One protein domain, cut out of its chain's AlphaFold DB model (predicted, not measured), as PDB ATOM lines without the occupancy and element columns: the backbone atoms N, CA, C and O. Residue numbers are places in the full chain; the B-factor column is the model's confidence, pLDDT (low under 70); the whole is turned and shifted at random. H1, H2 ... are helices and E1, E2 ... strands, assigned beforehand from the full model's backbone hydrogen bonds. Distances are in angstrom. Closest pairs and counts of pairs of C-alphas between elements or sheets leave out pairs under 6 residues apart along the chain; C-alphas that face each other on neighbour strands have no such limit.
ATOM      1  N   GLU A   4      28.764  -7.117 -38.158       63.88
ATOM      2  CA  GLU A   4      28.439  -5.737 -38.559       63.88
ATOM      3  C   GLU A   4      26.975  -5.379 -38.281       63.88
ATOM      4  O   GLU A   4      26.683  -4.310 -37.755       63.88
ATOM      5  N   HIS A   5      26.058  -6.312 -38.541       66.62
ATOM      6  CA  HIS A   5      24.626  -6.099 -38.342       66.62
ATOM      7  C   HIS A   5      24.252  -6.002 -36.852       66.62
ATOM      8  O   HIS A   5      23.236  -5.411 -36.500       66.62
ATOM      9  N   ILE A   6      25.072  -6.591 -35.977       67.69
ATOM     10  CA  ILE A   6      24.921  -6.509 -34.519       67.69
ATOM     11  C   ILE A   6      25.478  -5.173 -34.011       67.69
ATOM     12  O   ILE A   6      24.826  -4.508 -33.210       67.69
ATOM     13  N   ALA A   7      26.641  -4.744 -34.511       67.44
ATOM     14  CA  ALA A   7      27.245  -3.463 -34.143       67.44
ATOM     15  C   ALA A   7      26.353  -2.268 -34.522       67.44
ATOM     16  O   ALA A   7      26.202  -1.332 -33.741       67.44
ATOM     17  N   GLU A   8      25.704  -2.321 -35.685       68.44
ATOM     18  CA  GLU A   8      24.803  -1.259 -36.144       68.44
ATOM     19  C   GLU A   8      23.513  -1.171 -35.307       68.44
ATOM     20  O   GLU A   8      23.022  -0.075 -35.024       68.44
ATOM     21  N   GLN A   9      22.997  -2.309 -34.829       64.06
ATOM     22  CA  GLN A   9      21.854  -2.347 -33.908       64.06
ATOM     23  C   GLN A   9      22.204  -1.771 -32.533       64.06
ATOM     24  O   GLN A   9      21.415  -1.012 -31.974       64.06
ATOM     25  N   ILE A  10      23.398  -2.081 -32.018       63.50
ATOM     26  CA  ILE A  10      23.904  -1.528 -30.754       63.50
ATOM     27  C   ILE A  10      24.076  -0.009 -30.877       63.50
ATOM     28  O   ILE A  10      23.496   0.735 -30.090       63.50
ATOM     29  N   ALA A  11      24.742   0.469 -31.932       61.97
ATOM     30  CA  ALA A  11      24.947   1.901 -32.164       61.97
ATOM     31  C   ALA A  11      23.631   2.683 -32.330       61.97
ATOM     32  O   ALA A  11      23.527   3.837 -31.913       61.97
ATOM     33  N   THR A  12      22.612   2.069 -32.936       63.59
ATOM     34  CA  THR A  12      21.283   2.682 -33.084       63.59
ATOM     35  C   THR A  12      20.570   2.787 -31.735       63.59
ATOM     36  O   THR A  12      20.098   3.866 -31.381       63.59
ATOM     37  N   ALA A  13      20.584   1.720 -30.932       62.00
ATOM     38  CA  ALA A  13      20.027   1.731 -29.579       62.00
ATOM     39  C   ALA A  13      20.763   2.715 -28.644       62.00
ATOM     40  O   ALA A  13      20.142   3.356 -27.791       62.00
ATOM     41  N   ALA A  14      22.075   2.891 -28.821       56.16
ATOM     42  CA  ALA A  14      22.871   3.881 -28.097       56.16
ATOM     43  C   ALA A  14      22.399   5.311 -28.400       56.16
ATOM     44  O   ALA A  14      22.076   6.075 -27.490       56.16
ATOM     45  N   ARG A  15      22.244   5.642 -29.690       61.47
ATOM     46  CA  ARG A  15      21.749   6.953 -30.143       61.47
ATOM     47  C   ARG A  15      20.341   7.250 -29.635       61.47
ATOM     48  O   ARG A  15      20.090   8.357 -29.175       61.47
ATOM     49  N   GLU A  16      19.442   6.269 -29.687       63.12
ATOM     50  CA  GLU A  16      18.059   6.414 -29.210       63.12
ATOM     51  C   GLU A  16      17.967   6.546 -27.684       63.12
ATOM     52  O   GLU A  16      17.087   7.239 -27.177       63.12
ATOM     53  N   SER A  17      18.894   5.933 -26.943       58.56
ATOM     54  CA  SER A  17      18.966   6.049 -25.480       58.56
ATOM     55  C   SER A  17      19.753   7.269 -24.986       58.56
ATOM     56  O   SER A  17      19.790   7.515 -23.781       58.56
ATOM     57  N   GLY A  18      20.384   8.041 -25.881       59.25
ATOM     58  CA  GLY A  18      21.280   9.145 -25.517       59.25
ATOM     59  C   GLY A  18      22.598   8.680 -24.887       59.25
ATOM     60  O   GLY A  18      23.287   9.463 -24.233       59.25
ATOM     61  N   ARG A  19      22.940   7.399 -25.055       57.84
ATOM     62  CA  ARG A  19      24.198   6.808 -24.602       57.84
ATOM     63  C   ARG A  19      25.258   7.037 -25.675       57.84
ATOM     64  O   ARG A  19      25.051   6.706 -26.840       57.84
ATOM     65  N   THR A  20      26.383   7.630 -25.292       63.75
ATOM     66  CA  THR A  20      27.526   7.797 -26.195       63.75
ATOM     67  C   THR A  20      28.346   6.508 -26.250       63.75
ATOM     68  O   THR A  20      28.136   5.600 -25.447       63.75
ATOM     69  N   GLN A  21      29.284   6.400 -27.193       62.97
ATOM     70  CA  GLN A  21      30.154   5.223 -27.301       62.97
ATOM     71  C   GLN A  21      30.967   5.001 -26.021       62.97
ATOM     72  O   GLN A  21      31.188   3.866 -25.605       62.97
ATOM     73  N   GLU A  22      31.339   6.088 -25.351       59.09
ATOM     74  CA  GLU A  22      32.045   6.007 -24.084       59.09
ATOM     75  C   GLU A  22      31.143   5.358 -22.980       59.09
ATOM     76  O   GLU A  22      31.655   4.726 -22.056       59.09
ATOM     77  N   CYS A  23      29.794   5.399 -23.104       60.97
ATOM     78  CA  CYS A  23      28.848   4.715 -22.187       60.97
ATOM     79  C   CYS A  23      28.859   3.196 -22.338       60.97
ATOM     80  O   CYS A  23      28.312   2.486 -21.489       60.97
ATOM     81  N   GLU A  24      29.349   2.697 -23.466       62.41
ATOM     82  CA  GLU A  24      29.371   1.274 -23.789       62.41
ATOM     83  C   GLU A  24      30.727   0.655 -23.469       62.41
ATOM     84  O   GLU A  24      30.779  -0.502 -23.054       62.41
ATOM     85  N   SER A  25      31.811   1.430 -23.600       65.88
ATOM     86  CA  SER A  25      33.166   1.013 -23.224       65.88
ATOM     87  C   SER A  25      33.393   0.986 -21.710       65.88
ATOM     88  O   SER A  25      34.376   0.402 -21.260       65.88
ATOM     89  N   GLY A  26      32.493   1.582 -20.917       57.62
ATOM     90  CA  GLY A  26      32.684   1.722 -19.471       57.62
ATOM     91  C   GLY A  26      33.762   2.749 -19.117       57.62
ATOM     92  O   GLY A  26      34.150   2.855 -17.962       57.62
ATOM     93  N   GLU A  27      34.213   3.566 -20.073       60.09
ATOM     94  CA  GLU A  27      35.207   4.634 -19.867       60.09
ATOM     95  C   GLU A  27      34.617   5.854 -19.121       60.09
ATOM     96  O   GLU A  27      35.136   6.965 -19.170       60.09
ATOM     97  N   HIS A  28      33.494   5.642 -18.432       61.69
ATOM     98  CA  HIS A  28      32.612   6.625 -17.796       61.69
ATOM     99  C   HIS A  28      32.635   6.596 -16.284       61.69
ATOM    100  O   HIS A  28      31.852   7.307 -15.656       61.69
ATOM    101  N   ASP A  29      33.515   5.793 -15.690       52.44
ATOM    102  CA  ASP A  29      33.594   5.599 -14.239       52.44
ATOM    103  C   ASP A  29      33.713   6.922 -13.450       52.44
ATOM    104  O   ASP A  29      33.401   6.970 -12.261       52.44
ATOM    105  N   PHE A  30      34.075   8.017 -14.129       52.94
ATOM    106  CA  PHE A  30      34.067   9.384 -13.621       52.94
ATOM    107  C   PHE A  30      33.152  10.321 -14.429       52.94
ATOM    108  O   PHE A  30      33.585  11.377 -14.882       52.94
ATOM    109  N   CYS A  31      31.859  10.009 -14.563       62.16
ATOM    110  CA  CYS A  31      30.853  11.019 -14.942       62.16
ATOM    111  C   CYS A  31      30.484  11.938 -13.756       62.16
ATOM    112  O   CYS A  31      29.327  12.307 -13.558       62.16
ATOM    113  N   THR A  32      31.468  12.308 -12.932       61.38
ATOM    114  CA  THR A  32      31.318  13.381 -11.945       61.38
ATOM    115  C   THR A  32      31.239  14.726 -12.663       61.38
ATOM    116  O   THR A  32      31.978  14.930 -13.629       61.38
ATOM    117  N   PRO A  33      30.373  15.657 -12.217       69.38
ATOM    118  CA  PRO A  33      30.341  17.005 -12.766       69.38
ATOM    119  C   PRO A  33      31.741  17.621 -12.758       69.38
ATOM    120  O   PRO A  33      32.428  17.590 -11.738       69.38
ATOM    121  N   MET A  34      32.159  18.172 -13.895       80.19
ATOM    122  CA  MET A  34      33.420  18.893 -13.983       80.19
ATOM    123  C   MET A  34      33.181  20.334 -13.550       80.19
ATOM    124  O   MET A  34      32.384  21.052 -14.152       80.19
ATOM    125  N   GLU A  35      33.847  20.753 -12.489       87.25
ATOM    126  CA  GLU A  35      33.772  22.122 -11.997       87.25
ATOM    127  C   GLU A  35      34.744  23.015 -12.769       87.25
ATOM    128  O   GLU A  35      35.912  22.670 -12.946       87.25
ATOM    129  N   VAL A  36      34.253  24.158 -13.243       87.62
ATOM    130  CA  VAL A  36      35.056  25.156 -13.946       87.62
ATOM    131  C   VAL A  36      35.246  26.354 -13.032       87.62
ATOM    132  O   VAL A  36      34.281  26.980 -12.585       87.62
ATOM    133  N   TYR A  37      36.507  26.655 -12.766       93.69
ATOM    134  CA  TYR A  37      36.955  27.756 -11.927       93.69
ATOM    135  C   TYR A  37      37.433  28.915 -12.802       93.69
ATOM    136  O   TYR A  37      37.685  28.740 -13.995       93.69
ATOM    137  N   GLU A  38      37.523  30.110 -12.224       92.12
ATOM    138  CA  GLU A  38      38.088  31.261 -12.937       92.12
ATOM    139  C   GLU A  38      39.620  31.178 -12.981       92.12
ATOM    140  O   GLU A  38      40.243  31.655 -13.929       92.12
ATOM    141  N   SER A  39      40.223  30.538 -11.975       90.19
ATOM    142  CA  SER A  39      41.662  30.337 -11.882       90.19
ATOM    143  C   SER A  39      42.097  28.918 -12.274       90.19
ATOM    144  O   SER A  39      41.396  27.933 -12.045       90.19
ATOM    145  N   ASP A  40      43.315  28.802 -12.812       89.00
ATOM    146  CA  ASP A  40      43.942  27.508 -13.128       89.00
ATOM    147  C   ASP A  40      44.397  26.744 -11.868       89.00
ATOM    148  O   ASP A  40      44.847  25.600 -11.937       89.00
ATOM    149  N   THR A  41      44.370  27.383 -10.696       91.56
ATOM    150  CA  THR A  41      44.794  26.791  -9.418       91.56
ATOM    151  C   THR A  41      43.903  27.330  -8.302       91.56
ATOM    152  O   THR A  41      44.340  28.193  -7.533       91.56
ATOM    153  N   PRO A  42      42.648  26.855  -8.231       89.50
ATOM    154  CA  PRO A  42      41.669  27.405  -7.317       89.50
ATOM    155  C   PRO A  42      42.081  27.230  -5.864       89.50
ATOM    156  O   PRO A  42      42.613  26.192  -5.453       89.50
ATOM    157  N   ALA A  43      41.838  28.275  -5.078       92.38
ATOM    158  CA  ALA A  43      42.017  28.204  -3.638       92.38
ATOM    159  C   ALA A  43      41.002  27.213  -3.031       92.38
ATOM    160  O   ALA A  43      39.931  27.007  -3.601       92.38
ATOM    161  N   PRO A  44      41.281  26.622  -1.854       91.94
ATOM    162  CA  PRO A  44      40.367  25.664  -1.223       91.94
ATOM    163  C   PRO A  44      38.955  26.205  -0.935       91.94
ATOM    164  O   PRO A  44      38.030  25.421  -0.743       91.94
ATOM    165  N   ASP A  45      38.800  27.526  -0.849       94.38
ATOM    166  CA  ASP A  45      37.543  28.238  -0.614       94.38
ATOM    167  C   ASP A  45      36.965  28.907  -1.875       94.38
ATOM    168  O   ASP A  45      35.879  29.493  -1.815       94.38
ATOM    169  N   GLU A  46      37.650  28.812  -3.019       94.06
ATOM    170  CA  GLU A  46      37.135  29.306  -4.293       94.06
ATOM    171  C   GLU A  46      35.915  28.479  -4.711       94.06
ATOM    172  O   GLU A  46      35.900  27.251  -4.621       94.06
ATOM    173  N   ARG A  47      34.856  29.157  -5.161       93.00
ATOM    174  CA  ARG A  47      33.650  28.495  -5.666       93.00
ATOM    175  C   ARG A  47      33.719  28.407  -7.189       93.00
ATOM    176  O   ARG A  47      34.143  29.379  -7.812       93.00
ATOM    177  N   PRO A  48      33.247  27.309  -7.799       90.88
ATOM    178  CA  PRO A  48      33.230  27.191  -9.249       90.88
ATOM    179  C   PRO A  48      32.319  28.245  -9.883       90.88
ATOM    180  O   PRO A  48      31.247  28.563  -9.356       90.88
ATOM    181  N   PHE A  49      32.735  28.756 -11.041       90.06
ATOM    182  CA  PHE A  49      31.944  29.678 -11.856       90.06
ATOM    183  C   PHE A  49      30.739  28.955 -12.474       90.06
ATOM    184  O   PHE A  49      29.630  29.491 -12.506       90.06
ATOM    185  N   PHE A  50      30.941  27.711 -12.922       87.69
ATOM    186  CA  PHE A  50      29.881  26.789 -13.336       87.69
ATOM    187  C   PHE A  50      30.344  25.333 -13.239       87.69
ATOM    188  O   PHE A  50      31.535  25.047 -13.118       87.69
ATOM    189  N   SER A  51      29.393  24.408 -13.326       82.56
ATOM    190  CA  SER A  51      29.661  22.971 -13.382       82.56
ATOM    191  C   SER A  51      29.146  22.412 -14.702       82.56
ATOM    192  O   SER A  51      28.001  22.651 -15.085       82.56
ATOM    193  N   ILE A  52      29.985  21.651 -15.397       78.62
ATOM    194  CA  ILE A  52      29.598  20.862 -16.561       78.62
ATOM    195  C   ILE A  52      29.122  19.515 -16.039       78.62
ATOM    196  O   ILE A  52      29.912  18.648 -15.664       78.62
ATOM    197  N   THR A  53      27.808  19.352 -15.981       70.94
ATOM    198  CA  THR A  53      27.200  18.080 -15.609       70.94
ATOM    199  C   THR A  53      27.210  17.146 -16.811       70.94
ATOM    200  O   THR A  53      26.843  17.529 -17.922       70.94
ATOM    201  N   CYS A  54      27.608  15.902 -16.573       69.44
ATOM    202  CA  CYS A  54      27.428  14.820 -17.522       69.44
ATOM    203  C   CYS A  54      25.937  14.701 -17.891       69.44
ATOM    204  O   CYS A  54      25.099  14.487 -17.020       69.44
ATOM    205  N   THR A  55      25.596  14.853 -19.174       66.88
ATOM    206  CA  THR A  55      24.209  14.712 -19.662       66.88
ATOM    207  C   THR A  55      23.879  13.281 -20.085       66.88
ATOM    208  O   THR A  55      22.800  13.039 -20.625       66.88
ATOM    209  N   CYS A  56      24.803  12.338 -19.881       68.12
ATOM    210  CA  CYS A  56      24.604  10.941 -20.237       68.12
ATOM    211  C   CYS A  56      23.419  10.370 -19.459       68.12
ATOM    212  O   CYS A  56      23.361  10.433 -18.229       68.12
ATOM    213  N   THR A  57      22.500   9.737 -20.182       65.00
ATOM    214  CA  THR A  57      21.275   9.158 -19.618       65.00
ATOM    215  C   THR A  57      21.555   8.137 -18.508       65.00
ATOM    216  O   THR A  57      20.735   7.978 -17.611       65.00
ATOM    217  N   CYS A  58      22.731   7.498 -18.510       65.69
ATOM    218  CA  CYS A  58      23.173   6.541 -17.490       65.69
ATOM    219  C   CYS A  58      23.216   7.108 -16.057       65.69
ATOM    220  O   CYS A  58      23.129   6.332 -15.110       65.69
ATOM    221  N   HIS A  59      23.355   8.429 -15.897       65.81
ATOM    222  CA  HIS A  59      23.534   9.088 -14.594       65.81
ATOM    223  C   HIS A  59      22.413  10.080 -14.244       65.81
ATOM    224  O   HIS A  59      22.438  10.665 -13.168       65.81
ATOM    225  N   ASN A  60      21.420  10.251 -15.123       59.09
ATOM    226  CA  ASN A  60      20.250  11.118 -14.910       59.09
ATOM    227  C   ASN A  60      19.125  10.431 -14.093       59.09
ATOM    228  O   ASN A  60      17.953  10.774 -14.259       59.09
TER     229      ASN A  60
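Overview. This is residues 4 to 60 of the 61 residues of an uncharacterized protein of Streptomyces kanasensis (UniProt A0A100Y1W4). A small two-stranded hairpin, E1 and E2, lies toward one end of a long rod, and helix H1 makes the other end, with the short H2 between. Residues 40 to 45 of the hairpin's loop and residues 4 to 9 of H1 stick out. The 57 printed residues hold H1, H2, E1 and E2 in that order, an antiparallel sheet E1 - E2, and a mixed class, with 24 residues in named elements. The whole is extended, radius of gyration of the C-alphas 16.2 A, spanning 52 by 16 by 14 A.

Along the chain. E1 is residues 34 to 36, 6.5 A, and E2 is residues 50 to 52, 6.8 A, ending at C-alpha 52 (29.598, 20.862, -16.561). H1, residues 4 to 17, is 20.0 A long and begins at C-alpha 4 (28.439, -5.737, -38.559). H2 is residues 22 to 25, 5.2 A.

Arrangement. E1 and E2 form an antiparallel hairpin at 150 degrees; N 34 and O 52 are 2.9 A apart, within hydrogen-bond range. H1 is apart from both strands, and only just from H2, closest 8.2 A. In H1, 9 of 10 O i to N i+4 pairs are within hydrogen-bond range; H2 is too short for one.

Size, cuts and confidence. The C-alphas of His 5 and Asp 45, the two farthest apart, are 52.6 A apart. The printed part has no cut. The link E1 to E2, 13 residues, is long. The mean pLDDT of the printed part is 71.7; residues 4 to 33 and 54 to 60 are under 70.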